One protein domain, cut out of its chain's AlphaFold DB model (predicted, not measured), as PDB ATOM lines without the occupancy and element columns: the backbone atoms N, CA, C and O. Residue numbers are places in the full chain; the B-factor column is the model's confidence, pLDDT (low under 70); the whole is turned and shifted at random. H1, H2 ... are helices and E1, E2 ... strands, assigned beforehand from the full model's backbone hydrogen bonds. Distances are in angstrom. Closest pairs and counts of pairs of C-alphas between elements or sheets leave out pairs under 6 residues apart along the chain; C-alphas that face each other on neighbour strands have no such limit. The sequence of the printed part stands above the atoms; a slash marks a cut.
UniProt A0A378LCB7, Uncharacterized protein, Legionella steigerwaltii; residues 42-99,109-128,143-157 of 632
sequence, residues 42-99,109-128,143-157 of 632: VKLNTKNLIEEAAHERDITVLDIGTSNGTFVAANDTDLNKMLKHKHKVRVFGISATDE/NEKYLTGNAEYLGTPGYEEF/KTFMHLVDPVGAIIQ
ATOM      1  N   VAL A  42      43.864   6.802 -19.714       80.19
ATOM      2  CA  VAL A  42      43.503   7.194 -21.079       80.19
ATOM      3  C   VAL A  42      43.120   5.949 -21.869       80.19
ATOM      4  O   VAL A  42      43.910   5.021 -22.012       80.19
ATOM      5  N   LYS A  43      41.912   5.936 -22.421       89.06
ATOM      6  CA  LYS A  43      41.325   4.780 -23.085       89.06
ATOM      7  C   LYS A  43      40.842   5.128 -24.480       89.06
ATOM      8  O   LYS A  43      40.086   6.072 -24.692       89.06
ATOM      9  N   LEU A  44      41.263   4.320 -25.441       92.44
ATOM     10  CA  LEU A  44      40.808   4.402 -26.816       92.44
ATOM     11  C   LEU A  44      39.798   3.286 -27.077       92.44
ATOM     12  O   LEU A  44      40.151   2.107 -27.038       92.44
ATOM     13  N   ASN A  45      38.547   3.662 -27.336       94.12
ATOM     14  CA  ASN A  45      37.470   2.727 -27.638       94.12
ATOM     15  C   ASN A  45      37.187   2.713 -29.151       94.12
ATOM     16  O   ASN A  45      36.959   3.762 -29.759       94.12
ATOM     17  N   THR A  46      37.206   1.529 -29.766       95.94
ATOM     18  CA  THR A  46      37.025   1.393 -31.224       95.94
ATOM     19  C   THR A  46      35.619   1.717 -31.696       95.94
ATOM     20  O   THR A  46      35.472   2.242 -32.796       95.94
ATOM     21  N   LYS A  47      34.595   1.460 -30.879       93.56
ATOM     22  CA  LYS A  47      33.213   1.815 -31.202       93.56
ATOM     23  C   LYS A  47      33.068   3.329 -31.343       93.56
ATOM     24  O   LYS A  47      32.565   3.772 -32.368       93.56
ATOM     25  N   ASN A  48      33.597   4.110 -30.398       92.19
ATOM     26  CA  ASN A  48      33.560   5.577 -30.478       92.19
ATOM     27  C   ASN A  48      34.297   6.095 -31.726       92.19
ATOM     28  O   ASN A  48      33.763   6.920 -32.458       92.19
ATOM     29  N   LEU A  49      35.492   5.560 -32.009       93.94
ATOM     30  CA  LEU A  49      36.271   5.913 -33.204       93.94
ATOM     31  C   LEU A  49      35.505   5.662 -34.510       93.94
ATOM     32  O   LEU A  49      35.515   6.497 -35.414       93.94
ATOM     33  N   ILE A  50      34.878   4.487 -34.621       95.62
ATOM     34  CA  ILE A  50      34.086   4.093 -35.789       95.62
ATOM     35  C   ILE A  50      32.849   4.985 -35.900       95.62
ATOM     36  O   ILE A  50      32.580   5.494 -36.985       95.62
ATOM     37  N   GLU A  51      32.125   5.194 -34.800       93.00
ATOM     38  CA  GLU A  51      30.916   6.021 -34.742       93.00
ATOM     39  C   GLU A  51      31.190   7.462 -35.178       93.00
ATOM     40  O   GLU A  51      30.532   7.956 -36.096       93.00
ATOM     41  N   GLU A  52      32.194   8.115 -34.587       92.25
ATOM     42  CA  GLU A  52      32.591   9.487 -34.923       92.25
ATOM     43  C   GLU A  52      32.957   9.618 -36.404       92.25
ATOM     44  O   GLU A  52      32.421  10.470 -37.114       92.25
ATOM     45  N   ALA A  53      33.803   8.724 -36.921       94.06
ATOM     46  CA  ALA A  53      34.213   8.778 -38.320       94.06
ATOM     47  C   ALA A  53      33.055   8.474 -39.290       94.06
ATOM     48  O   ALA A  53      32.927   9.129 -40.328       94.06
ATOM     49  N   ALA A  54      32.178   7.526 -38.944       94.50
ATOM     50  CA  ALA A  54      31.003   7.156 -39.735       94.50
ATOM     51  C   ALA A  54      29.870   8.203 -39.684       94.50
ATOM     52  O   ALA A  54      28.895   8.115 -40.441       94.50
ATOM     53  N   HIS A  55      29.979   9.224 -38.829       92.75
ATOM     54  CA  HIS A  55      29.138  10.418 -38.909       92.75
ATOM     55  C   HIS A  55      29.599  11.401 -39.993       92.75
ATOM     56  O   HIS A  55      28.780  12.174 -40.503       92.75
ATOM     57  N   GLU A  56      30.866  11.348 -40.395       93.06
ATOM     58  CA  GLU A  56      31.452  12.304 -41.336       93.06
ATOM     59  C   GLU A  56      31.654  11.736 -42.742       93.06
ATOM     60  O   GLU A  56      31.543  12.479 -43.720       93.06
ATOM     61  N   ARG A  57      31.971  10.439 -42.863       95.94
ATOM     62  CA  ARG A  57      32.366   9.824 -44.139       95.94
ATOM     63  C   ARG A  57      32.259   8.302 -44.136       95.94
ATOM     64  O   ARG A  57      32.232   7.670 -43.086       95.94
ATOM     65  N   ASP A  58      32.275   7.709 -45.329       97.75
ATOM     66  CA  ASP A  58      32.389   6.255 -45.470       97.75
ATOM     67  C   ASP A  58      33.777   5.789 -45.007       97.75
ATOM     68  O   ASP A  58      34.801   6.395 -45.352       97.75
ATOM     69  N   ILE A  59      33.818   4.684 -44.264       98.31
ATOM     70  CA  ILE A  59      35.055   4.127 -43.707       98.31
ATOM     71  C   ILE A  59      35.191   2.634 -43.995       98.31
ATOM     72  O   ILE A  59      34.222   1.902 -44.205       98.31
ATOM     73  N   THR A  60      36.437   2.178 -44.067       98.50
ATOM     74  CA  THR A  60      36.799   0.772 -44.255       98.50
ATOM     75  C   THR A  60      37.756   0.339 -43.151       98.50
ATOM     76  O   THR A  60      38.784   0.982 -42.946       98.50
ATOM     77  N   VAL A  61      37.411  -0.736 -42.451       98.69
ATOM     78  CA  VAL A  61      38.093  -1.215 -41.246       98.69
ATOM     79  C   VAL A  61      38.608  -2.633 -41.470       98.69
ATOM     80  O   VAL A  61      37.920  -3.446 -42.090       98.69
ATOM     81  N   LEU A  62      39.806  -2.926 -40.971       98.75
ATOM     82  CA  LEU A  62      40.348  -4.280 -40.875       98.75
ATOM     83  C   LEU A  62      40.507  -4.673 -39.407       98.75
ATOM     84  O   LEU A  62      41.118  -3.935 -38.638       98.75
ATOM     85  N   ASP A  63      40.015  -5.848 -39.050       98.44
ATOM     86  CA  ASP A  63      40.207  -6.475 -37.749       98.44
ATOM     87  C   ASP A  63      41.142  -7.685 -37.889       98.44
ATOM     88  O   ASP A  63      40.795  -8.697 -38.506       98.44
ATOM     89  N   ILE A  64      42.368  -7.561 -37.378       97.75
ATOM     90  CA  ILE A  64      43.384  -8.616 -37.425       97.75
ATOM     91  C   ILE A  64      43.274  -9.450 -36.150       97.75
ATOM     92  O   ILE A  64      43.576  -8.957 -35.062       97.75
ATOM     93  N   GLY A  65      42.917 -10.725 -36.311       94.56
ATOM     94  CA  GLY A  65      42.627 -11.631 -35.202       94.56
ATOM     95  C   GLY A  65      41.160 -11.623 -34.790       94.56
ATOM     96  O   GLY A  65      40.840 -11.675 -33.607       94.56
ATOM     97  N   THR A  66      40.259 -11.585 -35.770       93.81
ATOM     98  CA  THR A  66      38.819 -11.402 -35.546       93.81
ATOM     99  C   THR A  66      38.137 -12.577 -34.828       93.81
ATOM    100  O   THR A  66      36.983 -12.467 -34.408       93.81
ATOM    101  N   SER A  67      38.832 -13.714 -34.668       92.31
ATOM    102  CA  SER A  67      38.300 -14.942 -34.062       92.31
ATOM    103  C   SER A  67      36.970 -15.320 -34.729       92.31
ATOM    104  O   SER A  67      36.917 -15.436 -35.948       92.31
ATOM    105  N   ASN A  68      35.877 -15.452 -33.991       91.25
ATOM    106  CA  ASN A  68      34.539 -15.760 -34.503       91.25
ATOM    107  C   ASN A  68      33.871 -14.644 -35.347       91.25
ATOM    108  O   ASN A  68      32.738 -14.817 -35.796       91.25
ATOM    109  N   GLY A  69      34.534 -13.499 -35.554       93.44
ATOM    110  CA  GLY A  69      34.047 -12.405 -36.393       93.44
ATOM    111  C   GLY A  69      33.024 -11.482 -35.722       93.44
ATOM    112  O   GLY A  69      32.366 -10.703 -36.415       93.44
ATOM    113  N   THR A  70      32.867 -11.538 -34.392       94.19
ATOM    114  CA  THR A  70      31.916 -10.679 -33.661       94.19
ATOM    115  C   THR A  70      32.126  -9.192 -33.957       94.19
ATOM    116  O   THR A  70      31.144  -8.476 -34.143       94.19
ATOM    117  N   PHE A  71      33.374  -8.736 -34.087       96.12
ATOM    118  CA  PHE A  71      33.686  -7.343 -34.414       96.12
ATOM    119  C   PHE A  71      33.147  -6.943 -35.794       96.12
ATOM    120  O   PHE A  71      32.504  -5.901 -35.944       96.12
ATOM    121  N   VAL A  72      33.357  -7.803 -36.798       96.44
ATOM    122  CA  VAL A  72      32.872  -7.614 -38.175       96.44
ATOM    123  C   VAL A  72      31.348  -7.540 -38.193       96.44
ATOM    124  O   VAL A  72      30.777  -6.597 -38.739       96.44
ATOM    125  N   ALA A  73      30.686  -8.511 -37.559       95.00
ATOM    126  CA  ALA A  73      29.232  -8.570 -37.502       95.00
ATOM    127  C   ALA A  73      28.622  -7.383 -36.746       95.00
ATOM    128  O   ALA A  73      27.530  -6.952 -37.100       95.00
ATOM    129  N   ALA A  74      29.296  -6.860 -35.718       94.50
ATOM    130  CA  ALA A  74      28.784  -5.769 -34.899       94.50
ATOM    131  C   ALA A  74      28.870  -4.401 -35.586       94.50
ATOM    132  O   ALA A  74      27.972  -3.591 -35.362       94.50
ATOM    133  N   ASN A  75      29.904  -4.158 -36.404       96.19
ATOM    134  CA  ASN A  75      30.258  -2.822 -36.907       96.19
ATOM    135  C   ASN A  75      30.018  -2.617 -38.415       96.19
ATOM    136  O   ASN A  75      29.996  -1.479 -38.878       96.19
ATOM    137  N   ASP A  76      29.847  -3.677 -39.206       96.50
ATOM    138  CA  ASP A  76      29.579  -3.533 -40.640       96.50
ATOM    139  C   ASP A  76      28.115  -3.156 -40.908       96.50
ATOM    140  O   ASP A  76      27.195  -3.866 -40.502       96.50
ATOM    141  N   THR A  77      27.882  -2.066 -41.642       95.06
ATOM    142  CA  THR A  77      26.522  -1.546 -41.882       95.06
ATOM    143  C   THR A  77      25.662  -2.449 -42.764       95.06
ATOM    144  O   THR A  77      24.439  -2.426 -42.643       95.06
ATOM    145  N   ASP A  78      26.264  -3.234 -43.667       92.50
ATOM    146  CA  ASP A  78      25.488  -4.135 -44.530       92.50
ATOM    147  C   ASP A  78      25.052  -5.396 -43.762       92.50
ATOM    148  O   ASP A  78      24.005  -5.976 -44.064       92.50
ATOM    149  N   LEU A  79      25.851  -5.816 -42.772       91.75
ATOM    150  CA  LEU A  79      25.560  -6.972 -41.921       91.75
ATOM    151  C   LEU A  79      24.638  -6.597 -40.755       91.75
ATOM    152  O   LEU A  79      23.613  -7.246 -40.540       91.75
ATOM    153  N   ASN A  80      24.958  -5.526 -40.029       90.25
ATOM    154  CA  ASN A  80      24.172  -5.038 -38.903       90.25
ATOM    155  C   ASN A  80      23.229  -3.910 -39.330       90.25
ATOM    156  O   ASN A  80      23.490  -2.725 -39.127       90.25
ATOM    157  N   LYS A  81      22.067  -4.300 -39.860       84.69
ATOM    158  CA  LYS A  81      21.015  -3.371 -40.314       84.69
ATOM    159  C   LYS A  81      20.436  -2.477 -39.207       84.69
ATOM    160  O   LYS A  81      19.672  -1.565 -39.515       84.69
ATOM    161  N   MET A  82      20.738  -2.749 -37.934       83.62
ATOM    162  CA  MET A  82      20.315  -1.901 -36.815       83.62
ATOM    163  C   MET A  82      21.258  -0.715 -36.578       83.62
ATOM    164  O   MET A  82      20.847   0.237 -35.913       83.62
ATOM    165  N   LEU A  83      22.485  -0.737 -37.117       84.19
ATOM    166  CA  LEU A  83      23.393   0.406 -37.047       84.19
ATOM    167  C   LEU A  83      22.819   1.580 -37.835       84.19
ATOM    168  O   LEU A  83      22.524   1.476 -39.025       84.19
ATOM    169  N   LYS A  84      22.691   2.725 -37.166       82.00
ATOM    170  CA  LYS A  84      22.209   3.973 -37.762       82.00
ATOM    171  C   LYS A  84      23.354   4.972 -37.892       82.00
ATOM    172  O   LYS A  84      23.347   6.016 -37.245       82.00
ATOM    173  N   HIS A  85      24.336   4.649 -38.725       89.25
ATOM    174  CA  HIS A  85      25.358   5.614 -39.124       89.25
ATOM    175  C   HIS A  85      24.879   6.438 -40.321       89.25
ATOM    176  O   HIS A  85      24.064   5.983 -41.124       89.25
ATOM    177  N   LYS A  86      25.387   7.668 -40.439       91.19
ATOM    178  CA  LYS A  86      25.101   8.530 -41.595       91.19
ATOM    179  C   LYS A  86      25.820   8.031 -42.853       91.19
ATOM    180  O   LYS A  86      25.308   8.207 -43.955       91.19
ATOM    181  N   HIS A  87      26.982   7.412 -42.671       96.31
ATOM    182  CA  HIS A  87      27.836   6.891 -43.727       96.31
ATOM    183  C   HIS A  87      28.096   5.389 -43.573       96.31
ATOM    184  O   HIS A  87      27.845   4.796 -42.522       96.31
ATOM    185  N   LYS A  88      28.583   4.759 -44.645       96.38
ATOM    186  CA  LYS A  88      28.789   3.312 -44.721       96.38
ATOM    187  C   LYS A  88      30.053   2.886 -43.969       96.38
ATOM    188  O   LYS A  88      31.130   3.442 -44.190       96.38
ATOM    189  N   VAL A  89      29.943   1.824 -43.169       98.00
ATOM    190  CA  VAL A  89      31.080   1.169 -42.506       98.00
ATOM    191  C   VAL A  89      31.263  -0.214 -43.117       98.00
ATOM    192  O   VAL A  89      30.370  -1.057 -43.041       98.00
ATOM    193  N   ARG A  90      32.417  -0.441 -43.751       97.81
ATOM    194  CA  ARG A  90      32.804  -1.753 -44.293       97.81
ATOM    195  C   ARG A  90      33.869  -2.375 -43.410       97.81
ATOM    196  O   ARG A  90      34.921  -1.762 -43.242       97.81
ATOM    197  N   VAL A  91      33.628  -3.577 -42.902       98.00
ATOM    198  CA  VAL A  91      34.565  -4.257 -42.002       98.00
ATOM    199  C   VAL A  91      35.009  -5.583 -42.605       98.00
ATOM    200  O   VAL A  91      34.192  -6.363 -43.092       98.00
ATOM    201  N   PHE A  92      36.316  -5.820 -42.571       98.19
ATOM    202  CA  PHE A  92      36.955  -7.078 -42.938       98.19
ATOM    203  C   PHE A  92      37.626  -7.662 -41.699       98.19
ATOM    204  O   PHE A  92      38.211  -6.916 -40.918       98.19
ATOM    205  N   GLY A  93      37.565  -8.976 -41.529       97.12
ATOM    206  CA  GLY A  93      38.222  -9.691 -40.445       97.12
ATOM    207  C   GLY A  93      39.209 -10.721 -40.980       97.12
ATOM    208  O   GLY A  93      38.933 -11.383 -41.980       97.12
ATOM    209  N   ILE A  94      40.351 -10.856 -40.311       96.00
ATOM    210  CA  ILE A  94      41.340 -11.909 -40.562       96.00
ATOM    211  C   ILE A  94      41.418 -12.811 -39.337       96.00
ATOM    212  O   ILE A  94      41.576 -12.319 -38.220       96.00
ATOM    213  N   SER A  95      41.368 -14.121 -39.545       93.31
ATOM    214  CA  SER A  95      41.624 -15.136 -38.523       93.31
ATOM    215  C   SER A  95      42.623 -16.175 -39.040       93.31
ATOM    216  O   SER A  95      42.779 -16.357 -40.245       93.31
ATOM    217  N   ALA A  96      43.326 -16.864 -38.140       91.19
ATOM    218  CA  ALA A  96      44.254 -17.929 -38.528       91.19
ATOM    219  C   ALA A  96      43.517 -19.174 -39.057       91.19
ATOM    220  O   ALA A  96      43.999 -19.843 -39.977       91.19
ATOM    221  N   THR A  97      42.345 -19.440 -38.480       88.25
ATOM    222  CA  THR A  97      41.412 -20.546 -38.739       88.25
ATOM    223  C   THR A  97      39.986 -20.001 -38.852       88.25
ATOM    224  O   THR A  97      39.710 -18.881 -38.421       88.25
ATOM    225  N   ASP A  98      39.075 -20.765 -39.463       89.56
ATOM    226  CA  ASP A  98      37.663 -20.378 -39.530       89.56
ATOM    227  C   ASP A  98      36.955 -20.718 -38.215       89.56
ATOM    228  O   ASP A  98      36.599 -21.866 -37.965       89.56
ATOM    229  N   GLU A  99      36.786 -19.698 -37.376       87.94
ATOM    230  CA  GLU A  99      36.182 -19.796 -36.042       87.94
ATOM    231  C   GLU A  99      34.736 -19.275 -36.023       87.94
ATOM    232  O   GLU A  99      34.147 -19.065 -34.958       87.94
ATOM    233  N   ASN A 109      32.338 -14.829 -46.837       90.50
ATOM    234  CA  ASN A 109      33.752 -15.205 -46.999       90.50
ATOM    235  C   ASN A 109      34.611 -14.044 -47.520       90.50
ATOM    236  O   ASN A 109      35.784 -13.941 -47.192       90.50
ATOM    237  N   GLU A 110      34.038 -13.127 -48.296       91.38
ATOM    238  CA  GLU A 110      34.735 -11.928 -48.758       91.38
ATOM    239  C   GLU A 110      35.048 -10.924 -47.633       91.38
ATOM    240  O   GLU A 110      35.923 -10.078 -47.809       91.38
ATOM    241  N   LYS A 111      34.359 -11.019 -46.485       94.19
ATOM    242  CA  LYS A 111      34.585 -10.186 -45.289       94.19
ATOM    243  C   LYS A 111      35.286 -10.935 -44.151       94.19
ATOM    244  O   LYS A 111      35.734 -10.283 -43.214       94.19
ATOM    245  N   TYR A 112      35.391 -12.261 -44.220       95.06
ATOM    246  CA  TYR A 112      36.062 -13.102 -43.229       95.06
ATOM    247  C   TYR A 112      37.134 -13.952 -43.910       95.06
ATOM    248  O   TYR A 112      36.826 -14.925 -44.597       95.06
ATOM    249  N   LEU A 113      38.394 -13.573 -43.723       95.31
ATOM    250  CA  LEU A 113      39.535 -14.194 -44.382       95.31
ATOM    251  C   LEU A 113      40.295 -15.083 -43.405       95.31
ATOM    252  O   LEU A 113      40.597 -14.674 -42.284       95.31
ATOM    253  N   THR A 114      40.662 -16.274 -43.866       93.50
ATOM    254  CA  THR A 114      41.441 -17.233 -43.084       93.50
ATOM    255  C   THR A 114      42.850 -17.327 -43.653       93.50
ATOM    256  O   THR A 114      43.017 -17.763 -44.787       93.50
ATOM    257  N   GLY A 115      43.861 -16.929 -42.882       93.88
ATOM    258  CA  GLY A 115      45.251 -16.889 -43.340       93.88
ATOM    259  C   GLY A 115      46.218 -16.408 -42.261       93.88
ATOM    260  O   GLY A 115      45.812 -15.979 -41.180       93.88
ATOM    261  N   ASN A 116      47.519 -16.451 -42.544       95.00
ATOM    262  CA  ASN A 116      48.529 -15.964 -41.607       95.00
ATOM    263  C   ASN A 116      48.749 -14.449 -41.757       95.00
ATOM    264  O   ASN A 116      49.288 -13.984 -42.763       95.00
ATOM    265  N   ALA A 117      48.392 -13.683 -40.722       95.12
ATOM    266  CA  ALA A 117      48.517 -12.225 -40.684       95.12
ATOM    267  C   ALA A 117      49.954 -11.704 -40.911       95.12
ATOM    268  O   ALA A 117      50.129 -10.580 -41.381       95.12
ATOM    269  N   GLU A 118      50.988 -12.516 -40.665       95.62
ATOM    270  CA  GLU A 118      52.388 -12.155 -40.940       95.62
ATOM    271  C   GLU A 118      52.712 -12.041 -42.441       95.62
ATOM    272  O   GLU A 118      53.821 -11.618 -42.791       95.62
ATOM    273  N   TYR A 119      51.759 -12.384 -43.317       95.44
ATOM    274  CA  TYR A 119      51.829 -12.245 -44.775       95.44
ATOM    275  C   TYR A 119      50.769 -11.283 -45.359       95.44
ATOM    276  O   TYR A 119      50.554 -11.274 -46.570       95.44
ATOM    277  N   LEU A 120      50.134 -10.430 -44.540       94.75
ATOM    278  CA  LEU A 120      49.084  -9.473 -44.950       94.75
ATOM    279  C   LEU A 120      49.419  -8.626 -46.199       94.75
ATOM    280  O   LEU A 120      48.549  -8.319 -47.017       94.75
ATOM    281  N   GLY A 121      50.672  -8.200 -46.324       88.31
ATOM    282  CA  GLY A 121      51.181  -7.376 -47.421       88.31
ATOM    283  C   GLY A 121      52.054  -8.142 -48.415       88.31
ATOM    284  O   GLY A 121      52.649  -7.518 -49.289       88.31
ATOM    285  N   THR A 122      52.167  -9.467 -48.287       90.56
ATOM    286  CA  THR A 122      53.052 -10.270 -49.137       90.56
ATOM    287  C   THR A 122      52.461 -10.413 -50.545       90.56
ATOM    288  O   THR A 122      51.326 -10.879 -50.684       90.56
ATOM    289  N   PRO A 123      53.195 -10.026 -51.607       87.25
ATOM    290  CA  PRO A 123      52.704 -10.150 -52.975       87.25
ATOM    291  C   PRO A 123      52.362 -11.600 -53.331       87.25
ATOM    292  O   PRO A 123      53.177 -12.497 -53.136       87.25
ATOM    293  N   GLY A 124      51.167 -11.820 -53.883       86.94
ATOM    294  CA  GLY A 124      50.731 -13.139 -54.349       86.94
ATOM    295  C   GLY A 124      50.302 -14.118 -53.251       86.94
ATOM    296  O   GLY A 124      50.104 -15.286 -53.561       86.94
ATOM    297  N   TYR A 125      50.141 -13.677 -51.998       92.88
ATOM    298  CA  TYR A 125      49.589 -14.525 -50.939       92.88
ATOM    299  C   TYR A 125      48.083 -14.754 -51.168       92.88
ATOM    300  O   TYR A 125      47.286 -13.812 -51.112       92.88
ATOM    301  N   GLU A 126      47.708 -15.993 -51.501       92.31
ATOM    302  CA  GLU A 126      46.390 -16.346 -52.052       92.31
ATOM    303  C   GLU A 126      45.251 -16.098 -51.055       92.31
ATOM    304  O   GLU A 126      44.199 -15.578 -51.425       92.31
ATOM    305  N   GLU A 127      45.483 -16.382 -49.774       92.12
ATOM    306  CA  GLU A 127      44.489 -16.288 -48.704       92.12
ATOM    307  C   GLU A 127      43.943 -14.863 -48.509       92.12
ATOM    308  O   GLU A 127      42.814 -14.688 -48.048       92.12
ATOM    309  N   PHE A 128      44.710 -13.836 -48.895       94.19
ATOM    310  CA  PHE A 128      44.330 -12.424 -48.766       94.19
ATOM    311  C   PHE A 128      44.161 -11.708 -50.110       94.19
ATOM    312  O   PHE A 128      44.149 -10.473 -50.163       94.19
ATOM    313  N   LYS A 143      44.853  -8.799 -28.794       91.88
ATOM    314  CA  LYS A 143      45.453 -10.064 -28.338       91.88
ATOM    315  C   LYS A 143      45.968 -10.976 -29.448       91.88
ATOM    316  O   LYS A 143      45.966 -12.190 -29.307       91.88
ATOM    317  N   THR A 144      46.441 -10.403 -30.554       93.00
ATOM    318  CA  THR A 144      46.904 -11.189 -31.711       93.00
ATOM    319  C   THR A 144      48.394 -11.038 -31.962       93.00
ATOM    320  O   THR A 144      49.076 -12.035 -32.201       93.00
ATOM    321  N   PHE A 145      48.944  -9.824 -31.855       95.56
ATOM    322  CA  PHE A 145      50.358  -9.590 -32.164       95.56
ATOM    323  C   PHE A 145      51.311 -10.273 -31.169       95.56
ATOM    324  O   PHE A 145      52.417 -10.650 -31.555       95.56
ATOM    325  N   MET A 146      50.864 -10.546 -29.940       92.38
ATOM    326  CA  MET A 146      51.594 -11.355 -28.955       92.38
ATOM    327  C   MET A 146      51.831 -12.813 -29.387       92.38
ATOM    328  O   MET A 146      52.704 -13.484 -28.835       92.38
ATOM    329  N   HIS A 147      51.063 -13.314 -30.361       90.62
ATOM    330  CA  HIS A 147      51.168 -14.683 -30.871       90.62
ATOM    331  C   HIS A 147      52.026 -14.798 -32.136       90.62
ATOM    332  O   HIS A 147      52.371 -15.913 -32.535       90.62
ATOM    333  N   LEU A 148      52.376 -13.674 -32.765       93.69
ATOM    334  CA  LEU A 148      53.136 -13.659 -34.013       93.69
ATOM    335  C   LEU A 148      54.620 -13.937 -33.761       93.69
ATOM    336  O   LEU A 148      55.174 -13.588 -32.714       93.69
ATOM    337  N   VAL A 149      55.284 -14.554 -34.737       94.94
ATOM    338  CA  VAL A 149      56.733 -14.793 -34.670       94.94
ATOM    339  C   VAL A 149      57.505 -13.507 -34.988       94.94
ATOM    340  O   VAL A 149      58.487 -13.197 -34.314       94.94
ATOM    341  N   ASP A 150      57.042 -12.747 -35.978       95.38
ATOM    342  CA  ASP A 150      57.563 -11.464 -36.448       95.38
ATOM    343  C   ASP A 150      56.476 -10.369 -36.385       95.38
ATOM    344  O   ASP A 150      55.963  -9.908 -37.417       95.38
ATOM    345  N   PRO A 151      56.107  -9.909 -35.169       95.94
ATOM    346  CA  PRO A 151      55.156  -8.813 -35.013       95.94
ATOM    347  C   PRO A 151      55.603  -7.534 -35.734       95.94
ATOM    348  O   PRO A 151      54.756  -6.822 -36.261       95.94
ATOM    349  N   VAL A 152      56.907  -7.244 -35.833       95.56
ATOM    350  CA  VAL A 152      57.401  -6.024 -36.499       95.56
ATOM    351  C   VAL A 152      57.106  -6.052 -37.996       95.56
ATOM    352  O   VAL A 152      56.558  -5.089 -38.537       95.56
ATOM    353  N   GLY A 153      57.422  -7.158 -38.673       95.19
ATOM    354  CA  GLY A 153      57.102  -7.323 -40.088       95.19
ATOM    355  C   GLY A 153      55.597  -7.285 -40.359       95.19
ATOM    356  O   GLY A 153      55.179  -6.740 -41.383       95.19
ATOM    357  N   ALA A 154      54.772  -7.806 -39.446       96.62
ATOM    358  CA  ALA A 154      53.316  -7.705 -39.539       96.62
ATOM    359  C   ALA A 154      52.811  -6.259 -39.346       96.62
ATOM    360  O   ALA A 154      51.957  -5.809 -40.109       96.62
ATOM    361  N   ILE A 155      53.377  -5.497 -38.396       97.94
ATOM    362  CA  ILE A 155      53.043  -4.077 -38.168       97.94
ATOM    363  C   ILE A 155      53.342  -3.252 -39.421       97.94
ATOM    364  O   ILE A 155      52.511  -2.443 -39.829       97.94
ATOM    365  N   ILE A 156      54.505  -3.453 -40.049       97.06
ATOM    366  CA  ILE A 156      54.892  -2.729 -41.272       97.06
ATOM    367  C   ILE A 156      53.895  -3.023 -42.402       97.06
ATOM    368  O   ILE A 156      53.379  -2.098 -43.025       97.06
ATOM    369  N   GLN A 157      53.550  -4.296 -42.612       96.38
ATOM    370  CA  GLN A 157      52.567  -4.688 -43.627       96.38
ATOM    371  C   GLN A 157      51.177  -4.096 -43.355       96.38
ATOM    372  O   GLN A 157      50.534  -3.596 -44.277       96.38
TER     373      GLN A 157
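Overview. This is residues 42 to 99, 109 to 128 and 143 to 157 of the 632 residues of an uncharacterized protein of Legionella steigerwaltii (UniProt A0A378LCB7). A small parallel sheet of three strands, E2, E3 and E4, makes a wall, with the short helix H2 packed over one face and H1 at the end where E2 and E3 begin. H3 lies off beyond the other end of the strands, with the loop residues 117 to 121 beside it, while E1 leads away from the start of H1. The printed part has 93 residues with three named helices and four named strands, in the order E1, H1, E2, H2, E3, E4, H3. The class is mixed, helices and strands, though under half of the residues are in named elements. The whole is compact, with a radius of gyration of the C-alphas of 14.2 A and spans of 38, 34 and 24 A.

Along the chain. E3, residues 89 to 95, is the longest strand at 19.8 A; it begins at C-alpha 89 (31.080, 1.169, -42.506). E2 spans residues 59 to 64 and 16.5 A, and E4 residues 112 to 114 and 6.8 A. H1 spans residues 46 to 56 and 15.9 A, and H2 residues 70 to 75 and 8.7 A. E1, residues 42 to 45, is 10.0 A long and begins at C-alpha 42 (43.503, 7.194, -21.079). H3, residues 151 to 157, is 9.9 A long and ends at C-alpha 157 (52.567, -4.688, -43.627).

Arrangement. The sheet runs E2, E3, E4, with E2 and E4 as edge strands. E2 and E3 are parallel at 14 degrees, with N 61 and O 90 within hydrogen-bond range at 2.8 A. E3 and E4 are parallel at 21 degrees, with N 113 and O 93 at 2.9 A. H2 lies over E3 at a height over the sheet of 7.9 A and runs along the strands, at 7 degrees to E3 on the local plane; their closest C-alphas, Val 72 and Val 91, are 5.4 A apart. E2, H2 and E3 form a strand-helix-strand unit, two parallel neighbour strands with a helix between, with a right-handed crossover. H1 is also on the sheet; the closest C-alphas of H1 and E3, Ala 54 and Val 89, are 6.6 A apart. With H1 and H2 on one face, the arrangement is two layers, helices and sheet. H1 and H2 are close but not clearly touching, their closest C-alphas, Lys 47 and Asn 75, being 7.9 A apart. H3 is not on the sheet and is apart from H1 and H2. E1 pairs with no named strand and is apart from E2. Every O i to N i+4 pair is within hydrogen-bond range in H2 and H3, and 6 of 7 in H1.

Size, cuts and confidence. The two C-alphas farthest apart, those of Lys 86 and Val 149, are 39.9 A apart. Residues 100 to 108 and 129 to 142 are not printed; the gaps are 12.1 A from C-alpha 99 to 109 and 20.6 A from C-alpha 128 to 143. The link from H2 to E3 is long, with 13 residues. The mean pLDDT of the printed part is 93.5, and no printed residue is under 70.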